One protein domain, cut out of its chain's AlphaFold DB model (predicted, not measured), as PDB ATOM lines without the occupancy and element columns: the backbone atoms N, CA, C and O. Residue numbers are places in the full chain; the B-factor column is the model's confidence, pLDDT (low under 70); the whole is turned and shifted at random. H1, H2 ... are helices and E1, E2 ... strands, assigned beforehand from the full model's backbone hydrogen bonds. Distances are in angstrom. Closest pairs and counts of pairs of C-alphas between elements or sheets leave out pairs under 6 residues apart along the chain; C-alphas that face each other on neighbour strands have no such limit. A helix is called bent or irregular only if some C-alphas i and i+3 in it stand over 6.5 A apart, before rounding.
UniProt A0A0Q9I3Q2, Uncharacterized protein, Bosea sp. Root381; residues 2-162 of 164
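This is residues 2 to 162 of the 164 residues of an uncharacterized protein of Bosea sp. Root381 (UniProt A0A0Q9I3Q2). Picture one broad, twisted and curled sheet of eight strands running through the middle of the domain, with H1 over one face and H3 and H4 over the other, a three-layer arrangement of helices on both faces of a sheet. The short helix H2 packs beside H1 and only grazes the sheet, while H5 lies past the ends of E7 and E8. The 161 printed residues hold five named helices and eight named strands in the order H1 E1 H2 E2 E3 E4 E5 H3 E6 H4 E7 H5 E8; the class is mixed, helices and strands. The sheet is mixed too, with the order E3 E4 E2 E1 E5 E6 E8 E7. The whole is compact, with a radius of gyration of the C-alphas of 14.9 A and spans of 42 by 36 by 34 A.

Start at E5, residues 77 to 84, whose centre is nearest to the mean of the C-alphas, at 1.9 A. On one side look for E1, residues 15 to 20, parallel at 11 degrees, with N 19 and O 80 2.8 A apart. Next comes E2, residues 36 to 40, parallel to E1 at 12 degrees, with N 18 and O 38 2.8 A apart. E4, residues 55 to 62, is parallel to E2 at 19 degrees, with N 39 and O 60 2.8 A apart. The edge strand E3, residues 47 to 52, forms a hairpin with E4, antiparallel at 163 degrees; N 49 and O 59 are 2.9 A apart. On the other side of E5 find E6, residues 108 to 114, parallel at 2 degrees, with N 81 and O 110 2.8 A apart. E8, residues 155 to 161, is antiparallel to E6 at 171 degrees, with N 159 and O 111 2.8 A apart. The other edge strand, E7, residues 137 to 142, is antiparallel to E8 at 167 degrees, with N 158 and O 139 2.9 A apart. H1, residues 2 to 9, lies over E6 at a height over the sheet of 8.2 A and runs along the strands; its closest C-alphas to E6 are those of Ala 6 and Val 110, 6.4 A. H2, residues 26 to 29, touches H1, with the C-alphas of Gln 3 and Ile 26 closest at 5.1 A. On the opposite face, H4, residues 118 to 128, lies over E6 at a height of 9.2 A and runs along the strands; it is irregular, with C-alphas 122 and 125 7.0 A apart. H3, residues 97 to 105, is on the same face as H4, at a height of 10.4 A; it runs slantwise to the strands, at 43 degrees to E5 on the local plane. H3 and H4 only just touch, with 3 pairs of C-alphas within 8 A, the closest those of Leu 100 and Leu 127 at 6.3 A. H5, residues 146 to 150, is not on the sheet, but only just, with 4 pairs of C-alphas within 10 A. E1, H2, E2 and E5, H3, E6 are strand-helix-strand units, parallel neighbour strands with a helix between them in the chain; E6, H4, E7 is a split one, with E8 between its strands. The three crossovers are right-handed. Every O i to N i+4 pair is within hydrogen-bond range in H1, H3 and H5, and 5 of 7 are in H4; H2 is too short for such a pair.

Find C-alpha 2 at (185.108, 212.352, 214.920), where H1 begins; it runs 10.5 A to C-alpha 9. E4 runs 21.0 A from C-alpha 55 at (173.088, 231.574, 207.610), and E5 runs 19.0 A from C-alpha 77. H3 runs 12.1 A and H4 16.2 A. E6 and E8 each run 20.3 A, E8 ending at C-alpha 161 at (195.626, 222.424, 218.607).

The C-alphas farthest apart are those of Pro 56 and Lys 150, 42.5 A. The printed part has no cut; the long links are E4 to E5, residues 63 to 76, and E5 to H3, residues 85 to 96. The mean pLDDT of the printed part is 95.7, and no printed residue is under 70.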
ATOM      1  N   ARG A   2     183.938 211.553 215.354       93.38
ATOM      2  CA  ARG A   2     185.108 212.352 214.920       93.38
ATOM      3  C   ARG A   2     184.744 213.690 214.266       93.38
ATOM      4  O   ARG A   2     185.320 214.710 214.612       93.38
ATOM      5  N   GLN A   3     183.739 213.688 213.391       95.50
ATOM      6  CA  GLN A   3     183.229 214.895 212.738       95.50
ATOM      7  C   GLN A   3     182.638 215.897 213.736       95.50
ATOM      8  O   GLN A   3     182.871 217.091 213.613       95.50
ATOM      9  N   VAL A   4     181.925 215.408 214.757       96.00
ATOM     10  CA  VAL A   4     181.346 216.243 215.823       96.00
ATOM     11  C   VAL A   4     182.451 216.883 216.664       96.00
ATOM     12  O   VAL A   4     182.389 218.073 216.950       96.00
ATOM     13  N   LEU A   5     183.487 216.116 217.021       96.75
ATOM     14  CA  LEU A   5     184.643 216.635 217.758       96.75
ATOM     15  C   LEU A   5     185.403 217.690 216.946       96.75
ATOM     16  O   LEU A   5     185.757 218.734 217.486       96.75
ATOM     17  N   ALA A   6     185.605 217.451 215.648       97.94
ATOM     18  CA  ALA A   6     186.229 218.416 214.748       97.94
ATOM     19  C   ALA A   6     185.396 219.698 214.619       97.94
ATOM     20  O   ALA A   6     185.934 220.783 214.821       97.94
ATOM     21  N   ALA A   7     184.086 219.580 214.380       98.00
ATOM     22  CA  ALA A   7     183.164 220.713 214.344       98.00
ATOM     23  C   ALA A   7     183.179 221.514 215.656       98.00
ATOM     24  O   ALA A   7     183.222 222.742 215.637       98.00
ATOM     25  N   HIS A   8     183.213 220.827 216.801       97.69
ATOM     26  CA  HIS A   8     183.329 221.471 218.106       97.69
ATOM     27  C   HIS A   8     184.662 222.210 218.276       97.69
ATOM     28  O   HIS A   8     184.675 223.334 218.781       97.69
ATOM     29  N   ALA A   9     185.784 221.616 217.863       97.94
ATOM     30  CA  ALA A   9     187.100 222.242 217.983       97.94
ATOM     31  C   ALA A   9     187.184 223.570 217.207       97.94
ATOM     32  O   ALA A   9     187.805 224.512 217.687       97.94
ATOM     33  N   VAL A  10     186.491 223.676 216.068       97.75
ATOM     34  CA  VAL A  10     186.517 224.860 215.186       97.75
ATOM     35  C   VAL A  10     185.326 225.809 215.365       97.75
ATOM     36  O   VAL A  10     185.121 226.703 214.546       97.75
ATOM     37  N   ARG A  11     184.535 225.648 216.436       96.56
ATOM     38  CA  ARG A  11     183.268 226.378 216.680       96.56
ATOM     39  C   ARG A  11     183.368 227.911 216.734       96.56
ATOM     40  O   ARG A  11     182.343 228.581 216.734       96.56
ATOM     41  N   ASN A  12     184.582 228.454 216.809       94.94
ATOM     42  CA  ASN A  12     184.850 229.893 216.859       94.94
ATOM     43  C   ASN A  12     185.573 230.415 215.602       94.94
ATOM     44  O   ASN A  12     185.936 231.585 215.554       94.94
ATOM     45  N   CYS A  13     185.812 229.570 214.596       96.88
ATOM     46  CA  CYS A  13     186.578 229.940 213.406       96.88
ATOM     47  C   CYS A  13     185.655 230.442 212.289       96.88
ATOM     48  O   CYS A  13     184.685 229.767 211.931       96.88
ATOM     49  N   ALA A  14     185.983 231.600 211.709       97.19
ATOM     50  CA  ALA A  14     185.244 232.182 210.587       97.19
ATOM     51  C   ALA A  14     185.508 231.444 209.265       97.19
ATOM     52  O   ALA A  14     184.614 231.319 208.429       97.19
ATOM     53  N   HIS A  15     186.717 230.916 209.090       98.50
ATOM     54  CA  HIS A  15     187.139 230.232 207.873       98.50
ATOM     55  C   HIS A  15     187.575 228.809 208.202       98.50
ATOM     56  O   HIS A  15     188.350 228.590 209.132       98.50
ATOM     57  N   ILE A  16     187.058 227.826 207.465       98.62
ATOM     58  CA  ILE A  16     187.324 226.407 207.715       98.62
ATOM     59  C   ILE A  16     187.803 225.744 206.429       98.62
ATOM     60  O   ILE A  16     187.151 225.847 205.389       98.62
ATOM     61  N   VAL A  17     188.915 225.019 206.524       98.56
ATOM     62  CA  VAL A  17     189.398 224.102 205.492       98.56
ATOM     63  C   VAL A  17     189.395 222.686 206.059       98.56
ATOM     64  O   VAL A  17     190.103 222.386 207.015       98.56
ATOM     65  N   GLU A  18     188.605 221.804 205.458       98.50
ATOM     66  CA  GLU A  18     188.561 220.376 205.757       98.50
ATOM     67  C   GLU A  18     189.199 219.577 204.619       98.50
ATOM     68  O   GLU A  18     188.878 219.764 203.446       98.50
ATOM     69  N   ILE A  19     190.093 218.654 204.969       97.50
ATOM     70  CA  ILE A  19     190.721 217.709 204.050       97.50
ATOM     71  C   ILE A  19     190.425 216.292 204.553       97.50
ATOM     72  O   ILE A  19     190.812 215.911 205.664       97.50
ATOM     73  N   GLY A  20     189.765 215.492 203.715       92.56
ATOM     74  CA  GLY A  20     189.311 214.144 204.054       92.56
ATOM     75  C   GLY A  20     187.906 214.123 204.660       92.56
ATOM     76  O   GLY A  20     187.043 214.890 204.256       92.56
ATOM     77  N   GLY A  21     187.663 213.204 205.600       82.62
ATOM     78  CA  GLY A  21     186.329 212.986 206.193       82.62
ATOM     79  C   GLY A  21     185.638 211.691 205.750       82.62
ATOM     80  O   GLY A  21     184.634 211.295 206.344       82.62
ATOM     81  N   ALA A  22     186.218 210.970 204.786       84.06
ATOM     82  CA  ALA A  22     185.741 209.676 204.293       84.06
ATOM     83  C   ALA A  22     184.304 209.735 203.750       84.06
ATOM     84  O   ALA A  22     183.503 208.839 204.010       84.06
ATOM     85  N   GLY A  23     183.993 210.786 202.991       88.19
ATOM     86  CA  GLY A  23     182.656 211.000 202.434       88.19
ATOM     87  C   GLY A  23     181.648 211.626 203.405       88.19
ATOM     88  O   GLY A  23     180.494 211.809 203.032       88.19
ATOM     89  N   LEU A  24     182.059 211.956 204.635       92.00
ATOM     90  CA  LEU A  24     181.208 212.570 205.659       92.00
ATOM     91  C   LEU A  24     181.842 213.875 206.168       92.00
ATOM     92  O   LEU A  24     182.504 213.843 207.212       92.00
ATOM     93  N   PRO A  25     181.651 214.995 205.441       95.38
ATOM     94  CA  PRO A  25     182.143 216.310 205.841       95.38
ATOM     95  C   PRO A  25     181.605 216.760 207.196       95.38
ATOM     96  O   PRO A  25     180.514 216.355 207.617       95.38
ATOM     97  N   ILE A  26     182.316 217.673 207.858       96.88
ATOM     98  CA  ILE A  26     181.867 218.212 209.146       96.88
ATOM     99  C   ILE A  26     180.726 219.228 209.025       96.88
ATOM    100  O   ILE A  26     180.149 219.606 210.041       96.88
ATOM    101  N   THR A  27     180.391 219.674 207.809       95.19
ATOM    102  CA  THR A  27     179.419 220.750 207.538       95.19
ATOM    103  C   THR A  27     178.070 220.534 208.221       95.19
ATOM    104  O   THR A  27     177.523 221.474 208.789       95.19
ATOM    105  N   GLY A  28     177.573 219.293 208.258       93.44
ATOM    106  CA  GLY A  28     176.322 218.935 208.940       93.44
ATOM    107  C   GLY A  28     176.374 218.980 210.475       93.44
ATOM    108  O   GLY A  28     175.339 218.857 211.121       93.44
ATOM    109  N   PHE A  29     177.558 219.151 211.068       96.56
ATOM    110  CA  PHE A  29     177.772 219.207 212.517       96.56
ATOM    111  C   PHE A  29     178.198 220.598 213.008       96.56
ATOM    112  O   PHE A  29     178.320 220.806 214.215       96.56
ATOM    113  N   LEU A  30     178.432 221.544 212.095       97.31
ATOM    114  CA  LEU A  30     178.753 222.927 212.434       97.31
ATOM    115  C   LEU A  30     177.511 223.629 212.985       97.31
ATOM    116  O   LEU A  30     176.484 223.706 212.318       97.31
ATOM    117  N   THR A  31     177.605 224.155 214.203       95.00
ATOM    118  CA  THR A  31     176.497 224.869 214.861       95.00
ATOM    119  C   THR A  31     176.679 226.384 214.864       95.00
ATOM    120  O   THR A  31     175.711 227.116 215.070       95.00
ATOM    121  N   HIS A  32     177.901 226.869 214.626       96.06
ATOM    122  CA  HIS A  32     178.194 228.291 214.468       96.06
ATOM    123  C   HIS A  32     178.014 228.742 213.011       96.06
ATOM    124  O   HIS A  32     177.568 227.981 212.153       96.06
ATOM    125  N   ARG A  33     178.327 230.012 212.735       97.56
ATOM    126  CA  ARG A  33     178.124 230.655 211.429       97.56
ATOM    127  C   ARG A  33     179.474 231.035 210.807       97.56
ATOM    128  O   ARG A  33     179.860 232.197 210.914       97.56
ATOM    129  N   PRO A  34     180.223 230.081 210.225       97.75
ATOM    130  CA  PRO A  34     181.453 230.407 209.516       97.75
ATOM    131  C   PRO A  34     181.139 231.222 208.258       97.75
ATOM    132  O   PRO A  34     180.128 231.007 207.591       97.75
ATOM    133  N   GLU A  35     182.048 232.112 207.886       98.31
ATOM    134  CA  GLU A  35     181.977 232.869 206.640       98.31
ATOM    135  C   GLU A  35     182.358 232.019 205.428       98.31
ATOM    136  O   GLU A  35     181.790 232.195 204.346       98.31
ATOM    137  N   THR A  36     183.315 231.097 205.588       98.44
ATOM    138  CA  THR A  36     183.731 230.177 204.525       98.44
ATOM    139  C   THR A  36     183.961 228.769 205.047       98.44
ATOM    140  O   THR A  36     184.554 228.570 206.109       98.44
ATOM    141  N   VAL A  37     183.558 227.781 204.253       98.38
ATOM    142  CA  VAL A  37     183.892 226.377 204.482       98.38
ATOM    143  C   VAL A  37     184.322 225.758 203.159       98.38
ATOM    144  O   VAL A  37     183.553 225.740 202.200       98.38
ATOM    145  N   THR A  38     185.542 225.235 203.118       98.50
ATOM    146  CA  THR A  38     186.092 224.512 201.970       98.50
ATOM    147  C   THR A  38     186.366 223.074 202.382       98.50
ATOM    148  O   THR A  38     187.139 222.846 203.307       98.50
ATOM    149  N   VAL A  39     185.764 222.104 201.697       98.19
ATOM    150  CA  VAL A  39     185.977 220.668 201.938       98.19
ATOM    151  C   VAL A  39     186.645 220.044 200.720       98.19
ATOM    152  O   VAL A  39     186.191 220.254 199.596       98.19
ATOM    153  N   ILE A  40     187.703 219.266 200.927       97.38
ATOM    154  CA  ILE A  40     188.422 218.549 199.871       97.38
ATOM    155  C   ILE A  40     188.446 217.060 200.212       97.38
ATOM    156  O   ILE A  40     189.177 216.622 201.106       97.38
ATOM    157  N   ASP A  41     187.672 216.266 199.478       95.50
ATOM    158  CA  ASP A  41     187.671 214.807 199.582       95.50
ATOM    159  C   ASP A  41     187.294 214.220 198.208       95.50
ATOM    160  O   ASP A  41     186.247 214.563 197.663       95.50
ATOM    161  N   PRO A  42     188.084 213.307 197.614       94.12
ATOM    162  CA  PRO A  42     187.709 212.674 196.348       94.12
ATOM    163  C   PRO A  42     186.442 211.800 196.441       94.12
ATOM    164  O   PRO A  42     185.987 211.287 195.422       94.12
ATOM    165  N   LYS A  43     185.901 211.566 197.645       94.56
ATOM    166  CA  LYS A  43     184.708 210.741 197.892       94.56
ATOM    167  C   LYS A  43     183.408 211.533 198.026       94.56
ATOM    168  O   LYS A  43     182.363 210.908 198.186       94.56
ATOM    169  N   ILE A  44     183.455 212.864 198.004       94.56
ATOM    170  CA  ILE A  44     182.254 213.708 198.043       94.56
ATOM    171  C   ILE A  44     182.003 214.327 196.666       94.56
ATOM    172  O   ILE A  44     182.956 214.528 195.916       94.56
ATOM    173  N   PRO A  45     180.744 214.634 196.313       96.06
ATOM    174  CA  PRO A  45     180.457 215.389 195.102       96.06
ATOM    175  C   PRO A  45     180.924 216.842 195.236       96.06
ATOM    176  O   PRO A  45     180.922 217.413 196.332       96.06
ATOM    177  N   ASP A  46     181.254 217.455 194.098       97.06
ATOM    178  CA  ASP A  46     181.407 218.905 194.021       97.06
ATOM    179  C   ASP A  46     180.105 219.582 194.453       97.06
ATOM    180  O   ASP A  46     179.001 219.169 194.088       97.06
ATOM    181  N   PHE A  47     180.238 220.643 195.240       97.06
ATOM    182  CA  PHE A  47     179.097 221.363 195.788       97.06
ATOM    183  C   PHE A  47     179.454 222.828 196.016       97.06
ATOM    184  O   PHE A  47     180.593 223.161 196.352       97.06
ATOM    185  N   LEU A  48     178.480 223.714 195.825       97.81
ATOM    186  CA  LEU A  48     178.607 225.140 196.099       97.81
ATOM    187  C   LEU A  48     177.305 225.647 196.715       97.81
ATOM    188  O   LEU A  48     176.229 225.396 196.176       97.81
ATOM    189  N   ALA A  49     177.418 226.408 197.799       98.06
ATOM    190  CA  ALA A  49     176.305 227.137 198.384       98.06
ATOM    191  C   ALA A  49     176.762 228.492 198.938       98.06
ATOM    192  O   ALA A  49     177.927 228.681 199.293       98.06
ATOM    193  N   SER A  50     175.823 229.435 199.007       98.19
ATOM    194  CA  SER A  50     175.996 230.743 199.656       98.19
ATOM    195  C   SER A  50     175.456 230.774 201.089       98.19
ATOM    196  O   SER A  50     175.527 231.810 201.756       98.19
ATOM    197  N   THR A  51     174.925 229.649 201.571       97.81
ATOM    198  CA  THR A  51     174.436 229.490 202.936       97.81
ATOM    199  C   THR A  51     174.840 228.144 203.528       97.81
ATOM    200  O   THR A  51     175.026 227.154 202.819       97.81
ATOM    201  N   LEU A  52     174.945 228.112 204.856       97.56
ATOM    202  CA  LEU A  52     175.081 226.910 205.672       97.56
ATOM    203  C   LEU A  52     174.132 227.050 206.866       97.56
ATOM    204  O   LEU A  52     174.151 228.071 207.553       97.56
ATOM    205  N   ASN A  53     173.270 226.056 207.095       94.38
ATOM    206  CA  ASN A  53     172.278 226.062 208.183       94.38
ATOM    207  C   ASN A  53     171.410 227.340 208.227       94.38
ATOM    208  O   ASN A  53     171.099 227.865 209.294       94.38
ATOM    209  N   GLY A  54     171.042 227.866 207.053       95.75
ATOM    210  CA  GLY A  54     170.222 229.075 206.916       95.75
ATOM    211  C   GLY A  54     170.957 230.401 207.153       95.75
ATOM    212  O   GLY A  54     170.338 231.455 207.035       95.75
ATOM    213  N   ALA A  55     172.259 230.380 207.452       97.00
ATOM    214  CA  ALA A  55     173.088 231.574 207.610       97.00
ATOM    215  C   ALA A  55     174.001 231.792 206.387       97.00
ATOM    216  O   ALA A  55     174.365 230.813 205.734       97.00
ATOM    217  N   PRO A  56     174.402 233.042 206.074       98.19
ATOM    218  CA  PRO A  56     175.374 233.321 205.015       98.19
ATOM    219  C   PRO A  56     176.696 232.580 205.239       98.19
ATOM    220  O   PRO A  56     177.277 232.667 206.317       98.19
ATOM    221  N   CYS A  57     177.161 231.855 204.222       98.31
ATOM    222  CA  CYS A  57     178.423 231.117 204.242       98.31
ATOM    223  C   CYS A  57     178.838 230.765 202.809       98.31
ATOM    224  O   CYS A  57     178.049 230.182 202.068       98.31
ATOM    225  N   ARG A  58     180.077 231.059 202.403       98.31
ATOM    226  CA  ARG A  58     180.627 230.532 201.144       98.31
ATOM    227  C   ARG A  58     181.088 229.096 201.375       98.31
ATOM    228  O   ARG A  58     182.207 228.866 201.837       98.31
ATOM    229  N   LEU A  59     180.215 228.146 201.064       98.25
ATOM    230  CA  LEU A  59     180.477 226.720 201.192       98.25
ATOM    231  C   LEU A  59     180.898 226.137 199.843       98.25
ATOM    232  O   LEU A  59     180.162 226.243 198.861       98.25
ATOM    233  N   ARG A  60     182.056 225.479 199.808       98.00
ATOM    234  CA  ARG A  60     182.600 224.809 198.628       98.00
ATOM    235  C   ARG A  60     183.073 223.402 198.979       98.00
ATOM    236  O   ARG A  60     183.903 223.229 199.863       98.00
ATOM    237  N   HIS A  61     182.594 222.399 198.251       98.00
ATOM    238  CA  HIS A  61     183.197 221.066 198.239       98.00
ATOM    239  C   HIS A  61     183.953 220.865 196.927       98.00
ATOM    240  O   HIS A  61     183.457 221.240 195.863       98.00
ATOM    241  N   HIS A  62     185.131 220.259 197.027       97.44
ATOM    242  CA  HIS A  62     185.953 219.824 195.911       97.44
ATOM    243  C   HIS A  62     186.075 218.300 195.929       97.44
ATOM    244  O   HIS A  62     186.687 217.727 196.838       97.44
ATOM    245  N   ALA A  63     185.557 217.658 194.885       96.50
ATOM    246  CA  ALA A  63     185.710 216.238 194.589       96.50
ATOM    247  C   ALA A  63     187.122 215.943 194.047       96.50
ATOM    248  O   ALA A  63     187.310 215.518 192.906       96.50
ATOM    249  N   ALA A  64     188.151 216.231 194.845       95.06
ATOM    250  CA  ALA A  64     189.538 216.230 194.395       95.06
ATOM    251  C   ALA A  64     190.498 215.719 195.471       95.06
ATOM    252  O   ALA A  64     190.191 215.685 196.663       95.06
ATOM    253  N   LYS A  65     191.709 215.345 195.050       93.44
ATOM    254  CA  LYS A  65     192.833 215.176 195.980       93.44
ATOM    255  C   LYS A  65     193.375 216.550 196.367       93.44
ATOM    256  O   LYS A  65     193.413 217.444 195.525       93.44
ATOM    257  N   LEU A  66     193.888 216.679 197.593       93.56
ATOM    258  CA  LEU A  66     194.507 217.912 198.100       93.56
ATOM    259  C   LEU A  66     195.483 218.540 197.098       93.56
ATOM    260  O   LEU A  66     195.417 219.729 196.826       93.56
ATOM    261  N   GLN A  67     196.361 217.731 196.502       93.62
ATOM    262  CA  GLN A  67     197.411 218.201 195.600       93.62
ATOM    263  C   GLN A  67     196.892 218.855 194.310       93.62
ATOM    264  O   GLN A  67     197.697 219.428 193.578       93.62
ATOM    265  N   GLN A  68     195.597 218.752 194.011       93.44
ATOM    266  CA  GLN A  68     194.957 219.344 192.833       93.44
ATOM    267  C   GLN A  68     194.260 220.675 193.136       93.44
ATOM    268  O   GLN A  68     193.771 221.318 192.212       93.44
ATOM    269  N   VAL A  69     194.184 221.070 194.407       94.06
ATOM    270  CA  VAL A  69     193.456 222.258 194.850       94.06
ATOM    271  C   VAL A  69     194.454 223.261 195.409       94.06
ATOM    272  O   VAL A  69     195.244 222.940 196.294       94.06
ATOM    273  N   GLU A  70     194.422 224.479 194.883       92.81
ATOM    274  CA  GLU A  70     195.135 225.601 195.480       92.81
ATOM    275  C   GLU A  70     194.311 226.155 196.643       92.81
ATOM    276  O   GLU A  70     193.108 226.393 196.517       92.81
ATOM    277  N   LEU A  71     194.956 226.316 197.793       94.19
ATOM    278  CA  LEU A  71     194.318 226.733 199.032       94.19
ATOM    279  C   LEU A  71     194.977 228.010 199.539       94.19
ATOM    280  O   LEU A  71     196.149 228.005 199.904       94.19
ATOM    281  N   ALA A  72     194.187 229.073 199.616       94.19
ATOM    282  CA  ALA A  72     194.560 230.336 200.239       94.19
ATOM    283  C   ALA A  72     193.387 230.831 201.103       94.19
ATOM    284  O   ALA A  72     192.685 231.771 200.716       94.19
ATOM    285  N   PRO A  73     193.075 230.145 202.222       94.38
ATOM    286  CA  PRO A  73     192.001 230.588 203.097       94.38
ATOM    287  C   PRO A  73     192.340 231.968 203.687       94.38
ATOM    288  O   PRO A  73     193.489 232.202 204.068       94.38
ATOM    289  N   PRO A  74     191.365 232.887 203.791       93.19
ATOM    290  CA  PRO A  74     191.561 234.120 204.546       93.19
ATOM    291  C   PRO A  74     191.844 233.797 206.020       93.19
ATOM    292  O   PRO A  74     191.275 232.862 206.581       93.19
ATOM    293  N   GLY A  75     192.753 234.552 206.637       88.00
ATOM    294  CA  GLY A  75     193.057 234.435 208.064       88.00
ATOM    295  C   GLY A  75     192.086 235.254 208.921       88.00
ATOM    296  O   GLY A  75     191.670 236.325 208.475       88.00
ATOM    297  N   PRO A  76     191.752 234.808 210.146       94.25
ATOM    298  CA  PRO A  76     192.124 233.537 210.785       94.25
ATOM    299  C   PRO A  76     191.291 232.336 210.294       94.25
ATOM    300  O   PRO A  76     190.087 232.458 210.058       94.25
ATOM    301  N   TYR A  77     191.903 231.150 210.190       98.25
ATOM    302  CA  TYR A  77     191.230 229.931 209.717       98.25
ATOM    303  C   TYR A  77     191.558 228.684 210.541       98.25
ATOM    304  O   TYR A  77     192.605 228.585 211.177       98.25
ATOM    305  N   ALA A  78     190.664 227.699 210.479       98.50
ATOM    306  CA  ALA A  78     190.915 226.346 210.947       98.50
ATOM    307  C   ALA A  78     191.319 225.418 209.797       98.50
ATOM    308  O   ALA A  78     190.744 225.480 208.707       98.50
ATOM    309  N   LEU A  79     192.247 224.504 210.078       98.69
ATOM    310  CA  LEU A  79     192.592 223.376 209.219       98.69
ATOM    311  C   LEU A  79     192.191 222.066 209.897       98.69
ATOM    312  O   LEU A  79     192.554 221.805 211.041       98.69
ATOM    313  N   ILE A  80     191.475 221.215 209.172       98.69
ATOM    314  CA  ILE A  80     190.984 219.933 209.666       98.69
ATOM    315  C   ILE A  80     191.469 218.822 208.739       98.69
ATOM    316  O   ILE A  80     191.159 218.815 207.552       98.69
ATOM    317  N   LEU A  81     192.193 217.854 209.295       98.25
ATOM    318  CA  LEU A  81     192.672 216.655 208.614       98.25
ATOM    319  C   LEU A  81     191.957 215.434 209.203       98.25
ATOM    320  O   LEU A  81     192.410 214.855 210.192       98.25
ATOM    321  N   LEU A  82     190.819 215.040 208.622       96.31
ATOM    322  CA  LEU A  82     190.043 213.895 209.109       96.31
ATOM    323  C   LEU A  82     190.406 212.607 208.374       96.31
ATOM    324  O   LEU A  82     190.083 212.414 207.201       96.31
ATOM    325  N   GLY A  83     190.996 211.668 209.110       94.25
ATOM    326  CA  GLY A  83     191.455 210.394 208.575       94.25
ATOM    327  C   GLY A  83     192.721 210.535 207.741       94.25
ATOM    328  O   GLY A  83     192.781 209.988 206.639       94.25
ATOM    329  N   LEU A  84     193.718 211.246 208.276       95.94
ATOM    330  CA  LEU A  84     195.033 211.436 207.671       95.94
ATOM    331  C   LEU A  84     195.591 210.104 207.154       95.94
ATOM    332  O   LEU A  84     195.879 209.178 207.908       95.94
ATOM    333  N   SER A  85     195.697 210.011 205.834       92.31
ATOM    334  CA  SER A  85     196.337 208.924 205.092       92.31
ATOM    335  C   SER A  85     196.520 209.413 203.652       92.31
ATOM    336  O   SER A  85     196.022 208.806 202.693       92.31
ATOM    337  N   LEU A  86     197.187 210.555 203.491       92.62
ATOM    338  CA  LEU A  86     197.382 211.159 202.178       92.62
ATOM    339  C   LEU A  86     198.281 210.259 201.320       92.62
ATOM    340  O   LEU A  86     199.141 209.535 201.824       92.62
ATOM    341  N   LYS A  87     198.063 210.266 200.009       91.50
ATOM    342  CA  LYS A  87     198.940 209.603 199.038       91.50
ATOM    343  C   LYS A  87     199.606 210.676 198.181       91.50
ATOM    344  O   LYS A  87     198.973 211.710 197.961       91.50
ATOM    345  N   PRO A  88     200.826 210.439 197.671       91.56
ATOM    346  CA  PRO A  88     201.396 211.287 196.634       91.56
ATOM    347  C   PRO A  88     200.468 211.375 195.416       91.56
ATOM    348  O   PRO A  88     199.659 210.473 195.158       91.56
ATOM    349  N   PHE A  89     200.597 212.457 194.656       91.69
ATOM    350  CA  PHE A  89     199.863 212.644 193.412       91.69
ATOM    351  C   PHE A  89     200.725 213.368 192.378       91.69
ATOM    352  O   PHE A  89     201.127 214.514 192.581       91.69
ATOM    353  N   GLY A  90     201.007 212.692 191.261       90.50
ATOM    354  CA  GLY A  90     201.973 213.180 190.279       90.50
ATOM    355  C   GLY A  90     203.343 213.396 190.926       90.50
ATOM    356  O   GLY A  90     203.819 212.538 191.665       90.50
ATOM    357  N   ALA A  91     203.942 214.563 190.690       89.38
ATOM    358  CA  ALA A  91     205.214 214.962 191.296       89.38
ATOM    359  C   ALA A  91     205.087 215.471 192.749       89.38
ATOM    360  O   ALA A  91     206.097 215.740 193.396       89.38
ATOM    361  N   ARG A  92     203.864 215.636 193.275       89.81
ATOM    362  CA  ARG A  92     203.635 216.180 194.619       89.81
ATOM    363  C   ARG A  92     203.619 215.068 195.664       89.81
ATOM    364  O   ARG A  92     202.926 214.057 195.511       89.81
ATOM    365  N   GLY A  93     204.353 215.291 196.755       92.12
ATOM    366  CA  GLY A  93     204.387 214.398 197.913       92.12
ATOM    367  C   GLY A  93     203.028 214.259 198.611       92.12
ATOM    368  O   GLY A  93     202.076 214.995 198.342       92.12
ATOM    369  N   ALA A  94     202.928 213.291 199.524       91.69
ATOM    370  CA  ALA A  94     201.726 213.108 200.339       91.69
ATOM    371  C   ALA A  94     201.510 214.273 201.321       91.69
ATOM    372  O   ALA A  94     200.376 214.700 201.510       91.69
ATOM    373  N   THR A  95     202.603 214.803 201.879       93.81
ATOM    374  CA  THR A  95     202.624 215.966 202.776       93.81
ATOM    375  C   THR A  95     203.442 217.078 202.118       93.81
ATOM    376  O   THR A  95     204.619 217.247 202.438       93.81
ATOM    377  N   PRO A  96     202.893 217.763 201.102       93.12
ATOM    378  CA  PRO A  96     203.639 218.785 200.381       93.12
ATOM    379  C   PRO A  96     203.888 220.017 201.284       93.12
ATOM    380  O   PRO A  96     203.134 220.217 202.244       93.12
ATOM    381  N   PRO A  97     204.920 220.843 201.019       94.56
ATOM    382  CA  PRO A  97     205.252 222.009 201.847       94.56
ATOM    383  C   PRO A  97     204.079 222.966 202.084       94.56
ATOM    384  O   PRO A  97     203.946 223.522 203.167       94.56
ATOM    385  N   GLU A  98     203.184 223.108 201.109       94.88
ATOM    386  CA  GLU A  98     201.990 223.946 201.193       94.88
ATOM    387  C   GLU A  98     201.008 223.438 202.260       94.88
ATOM    388  O   GLU A  98     200.398 224.237 202.965       94.88
ATOM    389  N   LEU A  99     200.897 222.116 202.449       96.56
ATOM    390  CA  LEU A  99     200.104 221.550 203.545       96.56
ATOM    391  C   LEU A  99     200.736 221.867 204.903       96.56
ATOM    392  O   LEU A  99     200.018 222.176 205.849       96.56
ATOM    393  N   LEU A 100     202.065 221.799 205.003       97.12
ATOM    394  CA  LEU A 100     202.778 222.154 206.232       97.12
ATOM    395  C   LEU A 100     202.645 223.648 206.539       97.12
ATOM    396  O   LEU A 100     202.440 224.010 207.692       97.12
ATOM    397  N   ALA A 101     202.681 224.509 205.519       96.50
ATOM    398  CA  ALA A 101     202.450 225.942 205.669       96.50
ATOM    399  C   ALA A 101     201.017 226.246 206.140       96.50
ATOM    400  O   ALA A 101     200.841 227.033 207.068       96.50
ATOM    401  N   LEU A 102     200.003 225.576 205.578       97.19
ATOM    402  CA  LEU A 102     198.621 225.670 206.068       97.19
ATOM    403  C   LEU A 102     198.496 225.175 207.515       97.19
ATOM    404  O   LEU A 102     197.822 225.792 208.334       97.19
ATOM    405  N   ALA A 103     199.152 224.060 207.847       97.69
ATOM    406  CA  ALA A 103     199.133 223.509 209.196       97.69
ATOM    407  C   ALA A 103     199.858 224.406 210.207       97.69
ATOM    408  O   ALA A 103     199.419 224.474 211.350       97.69
ATOM    409  N   ALA A 104     200.916 225.113 209.807       96.81
ATOM    410  CA  ALA A 104     201.606 226.094 210.640       96.81
ATOM    411  C   ALA A 104     200.794 227.389 210.808       96.81
ATOM    412  O   ALA A 104     200.763 227.950 211.897       96.81
ATOM    413  N   GLY A 105     200.125 227.847 209.745       96.38
ATOM    414  CA  GLY A 105     199.395 229.116 209.720       96.38
ATOM    415  C   GLY A 105     197.949 229.065 210.216       96.38
ATOM    416  O   GLY A 105     197.322 230.116 210.304       96.38
ATOM    417  N   ALA A 106     197.390 227.885 210.501       97.81
ATOM    418  CA  ALA A 106     196.023 227.778 211.008       97.81
ATOM    419  C   ALA A 106     195.924 228.203 212.486       97.81
ATOM    420  O   ALA A 106     196.741 227.801 213.315       97.81
ATOM    421  N   ASP A 107     194.859 228.903 212.854       97.06
ATOM    422  CA  ASP A 107     194.550 229.229 214.252       97.06
ATOM    423  C   ASP A 107     194.084 227.995 215.025       97.06
ATOM    424  O   ASP A 107     194.313 227.874 216.220       97.06
ATOM    425  N   VAL A 108     193.422 227.061 214.347       98.38
ATOM    426  CA  VAL A 108     193.029 225.777 214.928       98.38
ATOM    427  C   VAL A 108     193.426 224.676 213.961       98.38
ATOM    428  O   VAL A 108     193.037 224.703 212.796       98.38
ATOM    429  N   LEU A 109     194.182 223.690 214.441       98.75
ATOM    430  CA  LEU A 109     194.541 222.499 213.670       98.75
ATOM    431  C   LEU A 109     193.915 221.269 214.306       98.75
ATOM    432  O   LEU A 109     194.192 220.950 215.457       98.75
ATOM    433  N   VAL A 110     193.104 220.551 213.539       98.75
ATOM    434  CA  VAL A 110     192.520 219.271 213.938       98.75
ATOM    435  C   VAL A 110     193.139 218.163 213.098       98.75
ATOM    436  O   VAL A 110     193.167 218.257 211.874       98.75
ATOM    437  N   ILE A 111     193.598 217.091 213.740       98.50
ATOM    438  CA  ILE A 111     194.141 215.911 213.063       98.50
ATOM    439  C   ILE A 111     193.512 214.659 213.661       98.50
ATOM    440  O   ILE A 111     193.619 214.400 214.854       98.50
ATOM    441  N   ASP A 112     192.898 213.842 212.817       97.81
ATOM    442  CA  ASP A 112     192.476 212.488 213.155       97.81
ATOM    443  C   ASP A 112     193.195 211.497 212.251       97.81
ATOM    444  O   ASP A 112     193.171 211.631 211.026       97.81
ATOM    445  N   TYR A 113     193.791 210.470 212.842       97.19
ATOM    446  CA  TYR A 113     194.535 209.465 212.096       97.19
ATOM    447  C   TYR A 113     194.435 208.086 212.741       97.19
ATOM    448  O   TYR A 113     194.245 207.958 213.951       97.19
ATOM    449  N   ALA A 114     194.528 207.044 211.916       96.44
ATOM    450  CA  ALA A 114     194.557 205.668 212.395       96.44
ATOM    451  C   ALA A 114     195.978 205.289 212.827       96.44
ATOM    452  O   ALA A 114     196.943 205.595 212.124       96.44
ATOM    453  N   LEU A 115     196.098 204.620 213.972       97.06
ATOM    454  CA  LEU A 115     197.386 204.280 214.577       97.06
ATOM    455  C   LEU A 115     198.128 203.192 213.800       97.06
ATOM    456  O   LEU A 115     199.353 203.200 213.769       97.06
ATOM    457  N   ASP A 116     197.398 202.309 213.126       95.69
ATOM    458  CA  ASP A 116     197.960 201.137 212.453       95.69
ATOM    459  C   ASP A 116     198.212 201.353 210.952       95.69
ATOM    460  O   ASP A 116     198.578 200.428 210.230       95.69
ATOM    461  N   LEU A 117     198.052 202.587 210.461       94.50
ATOM    462  CA  LEU A 117     198.354 202.928 209.073       94.50
ATOM    463  C   LEU A 117     199.747 203.534 208.938       94.50
ATOM    464  O   LEU A 117     199.970 204.684 209.310       94.50
ATOM    465  N   GLU A 118     200.643 202.813 208.266       93.88
ATOM    466  CA  GLU A 118     202.009 203.260 207.956       93.88
ATOM    467  C   GLU A 118     202.041 204.658 207.323       93.88
ATOM    468  O   GLU A 118     202.802 205.527 207.741       93.88
ATOM    469  N   ARG A 119     201.145 204.922 206.360       93.38
ATOM    470  CA  ARG A 119     201.050 206.245 205.726       93.38
ATOM    471  C   ARG A 119     200.734 207.349 206.727       93.38
ATOM    472  O   ARG A 119     201.308 208.422 206.620       93.38
ATOM    473  N   ALA A 120     199.825 207.105 207.666       95.12
ATOM    474  CA  ALA A 120     199.482 208.091 208.683       95.12
ATOM    475  C   ALA A 120     200.674 208.351 209.613       95.12
ATOM    476  O   ALA A 120     201.015 209.504 209.876       95.12
ATOM    477  N   GLN A 121     201.354 207.280 210.036       95.94
ATOM    478  CA  GLN A 121     202.543 207.353 210.888       95.94
ATOM    479  C   GLN A 121     203.695 208.113 210.221       95.94
ATOM    480  O   GLN A 121     204.336 208.943 210.856       95.94
ATOM    481  N   GLY A 122     203.902 207.918 208.916       95.44
ATOM    482  CA  GLY A 122     204.903 208.664 208.149       95.44
ATOM    483  C   GLY A 122     204.579 210.152 207.944       95.44
ATOM    484  O   GLY A 122     205.433 210.897 207.475       95.44
ATOM    485  N   GLN A 123     203.359 210.599 208.263       96.31
ATOM    486  CA  GLN A 123     202.887 211.969 208.007       96.31
ATOM    487  C   GLN A 123     202.690 212.773 209.289       96.31
ATOM    488  O   GLN A 123     202.918 213.984 209.291       96.31
ATOM    489  N   ILE A 124     202.263 212.114 210.369       97.56
ATOM    490  CA  ILE A 124     201.823 212.793 211.587       97.56
ATOM    491  C   ILE A 124     202.930 213.647 212.208       97.56
ATOM    492  O   ILE A 124     202.657 214.785 212.567       97.56
ATOM    493  N   GLY A 125     204.174 213.158 212.246       97.12
ATOM    494  CA  GLY A 125     205.285 213.870 212.884       97.12
ATOM    495  C   GLY A 125     205.558 215.246 212.272       97.12
ATOM    496  O   GLY A 125     205.734 216.218 213.002       97.12
ATOM    497  N   ALA A 126     205.522 215.353 210.941       97.12
ATOM    498  CA  ALA A 126     205.719 216.628 210.252       97.12
ATOM    499  C   ALA A 126     204.565 217.611 210.511       97.12
ATOM    500  O   ALA A 126     204.804 218.804 210.669       97.12
ATOM    501  N   LEU A 127     203.326 217.113 210.591       97.94
ATOM    502  CA  LEU A 127     202.137 217.933 210.843       97.94
ATOM    503  C   LEU A 127     202.053 218.407 212.295       97.94
ATOM    504  O   LEU A 127     201.747 219.565 212.542       97.94
ATOM    505  N   THR A 128     202.338 217.542 213.267       97.44
ATOM    506  CA  THR A 128     202.384 217.951 214.677       97.44
ATOM    507  C   THR A 128     203.592 218.836 214.963       97.44
ATOM    508  O   THR A 128     203.514 219.705 215.820       97.44
ATOM    509  N   GLY A 129     204.689 218.663 214.218       97.31
ATOM    510  CA  GLY A 129     205.882 219.503 214.308       97.31
ATOM    511  C   GLY A 129     205.668 220.956 213.875       97.31
ATOM    512  O   GLY A 129     206.514 221.796 214.169       97.31
ATOM    513  N   THR A 130     204.543 221.289 213.228       97.38
ATOM    514  CA  THR A 130     204.186 222.688 212.933       97.38
ATOM    515  C   THR A 130     203.612 223.426 214.143       97.38
ATOM    516  O   THR A 130     203.225 224.587 214.016       97.38
ATOM    517  N   ARG A 131     203.498 222.762 215.301       96.50
ATOM    518  CA  ARG A 131     202.928 223.305 216.536       96.50
ATOM    519  C   ARG A 131     203.960 223.257 217.655       96.50
ATOM    520  O   ARG A 131     204.560 222.220 217.918       96.50
ATOM    521  N   SER A 132     204.149 224.394 218.315       93.44
ATOM    522  CA  SER A 132     205.019 224.540 219.487       93.44
ATOM    523  C   SER A 132     204.312 224.087 220.770       93.44
ATOM    524  O   SER A 132     204.916 223.439 221.623       93.44
ATOM    525  N   ALA A 133     203.024 224.415 220.895       95.25
ATOM    526  CA  ALA A 133     202.184 224.052 222.025       95.25
ATOM    527  C   ALA A 133     201.612 222.626 221.888       95.25
ATOM    528  O   ALA A 133     201.334 222.167 220.775       95.25
ATOM    529  N   PRO A 134     201.381 221.925 223.014       96.44
ATOM    530  CA  PRO A 134     200.701 220.635 222.999       96.44
ATOM    531  C   PRO A 134     199.242 220.766 222.525       96.44
ATOM    532  O   PRO A 134     198.648 221.848 222.596       96.44
ATOM    533  N   PRO A 135     198.624 219.661 222.068       97.88
ATOM    534  CA  PRO A 135     197.213 219.658 221.707       97.88
ATOM    535  C   PRO A 135     196.327 219.986 222.918       97.88
ATOM    536  O   PRO A 135     196.504 219.455 224.012       97.88
ATOM    537  N   THR A 136     195.325 220.835 222.699       97.19
ATOM    538  CA  THR A 136     194.274 221.163 223.681       97.19
ATOM    539  C   THR A 136     193.245 220.044 223.841       97.19
ATOM    540  O   THR A 136     192.626 219.911 224.894       97.19
ATOM    541  N   ILE A 137     193.067 219.227 222.799       97.81
ATOM    542  CA  ILE A 137     192.282 217.994 222.830       97.81
ATOM    543  C   ILE A 137     193.182 216.880 222.330       97.81
ATOM    544  O   ILE A 137     193.685 216.958 221.212       97.81
ATOM    545  N   ASP A 138     193.334 215.837 223.136       98.00
ATOM    546  CA  ASP A 138     194.124 214.670 222.782       98.00
ATOM    547  C   ASP A 138     193.405 213.391 223.223       98.00
ATOM    548  O   ASP A 138     193.320 213.076 224.410       98.00
ATOM    549  N   LEU A 139     192.815 212.681 222.260       98.06
ATOM    550  CA  LEU A 139     191.919 211.558 222.518       98.06
ATOM    551  C   LEU A 139     192.370 210.306 221.772       98.06
ATOM    552  O   LEU A 139     192.565 210.314 220.555       98.06
ATOM    553  N   ALA A 140     192.455 209.194 222.501       97.69
ATOM    554  CA  ALA A 140     192.458 207.862 221.911       97.69
ATOM    555  C   ALA A 140     191.016 207.432 221.618       97.69
ATOM    556  O   ALA A 140     190.146 207.524 222.483       97.69
ATOM    557  N   LEU A 141     190.770 206.941 220.406       95.12
ATOM    558  CA  LEU A 141     189.472 206.426 219.983       95.12
ATOM    559  C   LEU A 141     189.646 205.003 219.456       95.12
ATOM    560  O   LEU A 141     190.521 204.754 218.628       95.12
ATOM    561  N   THR A 142     188.770 204.097 219.881       95.94
ATOM    562  CA  THR A 142     188.676 202.742 219.329       95.94
ATOM    563  C   THR A 142     187.284 202.554 218.753       95.94
ATOM    564  O   THR A 142     186.288 202.681 219.468       95.94
ATOM    565  N   ILE A 143     187.199 202.275 217.455       91.88
ATOM    566  CA  ILE A 143     185.934 201.979 216.786       91.88
ATOM    567  C   ILE A 143     185.700 200.473 216.880       91.88
ATOM    568  O   ILE A 143     186.444 199.694 216.292       91.88
ATOM    569  N   ASN A 144     184.664 200.063 217.615       94.44
ATOM    570  CA  ASN A 144     184.304 198.653 217.750       94.44
ATOM    571  C   ASN A 144     183.604 198.134 216.482       94.44
ATOM    572  O   ASN A 144     182.393 197.934 216.464       94.44
ATOM    573  N   ASP A 145     184.381 197.965 215.415       94.62
ATOM    574  CA  ASP A 145     183.945 197.455 214.118       94.62
ATOM    575  C   ASP A 145     184.974 196.442 213.598       94.62
ATOM    576  O   ASP A 145     186.178 196.707 213.551       94.62
ATOM    577  N   GLU A 146     184.516 195.243 213.237       95.69
ATOM    578  CA  GLU A 146     185.403 194.166 212.790       95.69
ATOM    579  C   GLU A 146     186.061 194.463 211.437       95.69
ATOM    580  O   GLU A 146     187.235 194.139 211.245       95.69
ATOM    581  N   GLY A 147     185.335 195.096 210.513       94.69
ATOM    582  CA  GLY A 147     185.859 195.467 209.203       94.69
ATOM    583  C   GLY A 147     186.976 196.500 209.321       94.69
ATOM    584  O   GLY A 147     188.042 196.333 208.727       94.69
ATOM    585  N   LEU A 148     186.777 197.526 210.152       92.25
ATOM    586  CA  LEU A 148     187.795 198.542 210.416       92.25
ATOM    587  C   LEU A 148     189.001 197.977 211.155       92.25
ATOM    588  O   LEU A 148     190.123 198.343 210.814       92.25
ATOM    589  N   ARG A 149     188.796 197.059 212.103       95.25
ATOM    590  CA  ARG A 149     189.890 196.386 212.814       95.25
ATOM    591  C   ARG A 149     190.745 195.542 211.874       95.25
ATOM    592  O   ARG A 149     191.964 195.662 211.894       95.25
ATOM    593  N   LYS A 150     190.127 194.757 210.984       94.31
ATOM    594  CA  LYS A 150     190.855 194.004 209.943       94.31
ATOM    595  C   LYS A 150     191.620 194.922 208.985       94.31
ATOM    596  O   LYS A 150     192.676 194.540 208.495       94.31
ATOM    597  N   ALA A 151     191.095 196.116 208.724       91.06
ATOM    598  CA  ALA A 151     191.702 197.090 207.824       91.06
ATOM    599  C   ALA A 151     192.695 198.060 208.507       91.06
ATOM    600  O   ALA A 151     193.278 198.892 207.814       91.06
ATOM    601  N   GLY A 152     192.882 197.986 209.834       92.69
ATOM    602  CA  GLY A 152     193.782 198.863 210.599       92.69
ATOM    603  C   GLY A 152     193.277 200.302 210.795       92.69
ATOM    604  O   GLY A 152     194.074 201.224 210.957       92.69
ATOM    605  N   PHE A 153     191.961 200.528 210.731       92.56
ATOM    606  CA  PHE A 153     191.330 201.852 210.872       92.56
ATOM    607  C   PHE A 153     190.609 202.067 212.214       92.56
ATOM    608  O   PHE A 153     190.090 203.169 212.445       92.56
ATOM    609  N   ASP A 154     190.533 201.038 213.062       95.25
ATOM    610  CA  ASP A 154     189.757 201.014 214.305       95.25
ATOM    611  C   ASP A 154     190.390 201.846 215.422       95.25
ATOM    612  O   ASP A 154     189.680 202.622 216.066       95.25
ATOM    613  N   ARG A 155     191.707 201.729 215.632       97.25
ATOM    614  CA  ARG A 155     192.442 202.499 216.644       97.25
ATOM    615  C   ARG A 155     192.915 203.815 216.065       97.25
ATOM    616  O   ARG A 155     193.581 203.855 215.029       97.25
ATOM    617  N   ARG A 156     192.579 204.915 216.732       97.06
ATOM    618  CA  ARG A 156     192.799 206.263 216.214       97.06
ATOM    619  C   ARG A 156     193.259 207.209 217.304       97.06
ATOM    620  O   ARG A 156     192.947 207.023 218.482       97.06
ATOM    621  N   ARG A 157     193.943 208.263 216.882       97.94
ATOM    622  CA  ARG A 157     194.220 209.430 217.711       97.94
ATOM    623  C   ARG A 157     193.554 210.643 217.084       97.94
ATOM    624  O   ARG A 157     193.622 210.829 215.870       97.94
ATOM    625  N   PHE A 158     192.903 211.437 217.921       98.50
ATOM    626  CA  PHE A 158     192.306 212.711 217.560       98.50
ATOM    627  C   PHE A 158     193.018 213.810 218.341       98.50
ATOM    628  O   PHE A 158     193.038 213.777 219.571       98.50
ATOM    629  N   LEU A 159     193.578 214.772 217.618       98.62
ATOM    630  CA  LEU A 159     194.320 215.909 218.140       98.62
ATOM    631  C   LEU A 159     193.617 217.199 217.716       98.62
ATOM    632  O   LEU A 159     193.245 217.332 216.550       98.62
ATOM    633  N   ALA A 160     193.481 218.159 218.626       98.50
ATOM    634  CA  ALA A 160     193.140 219.534 218.281       98.50
ATOM    635  C   ALA A 160     194.092 220.514 218.970       98.50
ATOM    636  O   ALA A 160     194.216 220.526 220.196       98.50
ATOM    637  N   PHE A 161     194.737 221.356 218.176       98.50
ATOM    638  CA  PHE A 161     195.626 222.424 218.607       98.50
ATOM    639  C   PHE A 161     194.881 223.756 218.539       98.50
ATOM    640  O   PHE A 161     194.108 223.981 217.606       98.50
ATOM    641  N   GLY A 162     195.108 224.614 219.534       93.25
ATOM    642  CA  GLY A 162     194.660 226.004 219.508       93.25
ATOM    643  C   GLY A 162     195.611 226.902 218.704       93.25
ATOM    644  O   GLY A 162     196.462 226.377 217.972       93.25
TER     645      GLY A 162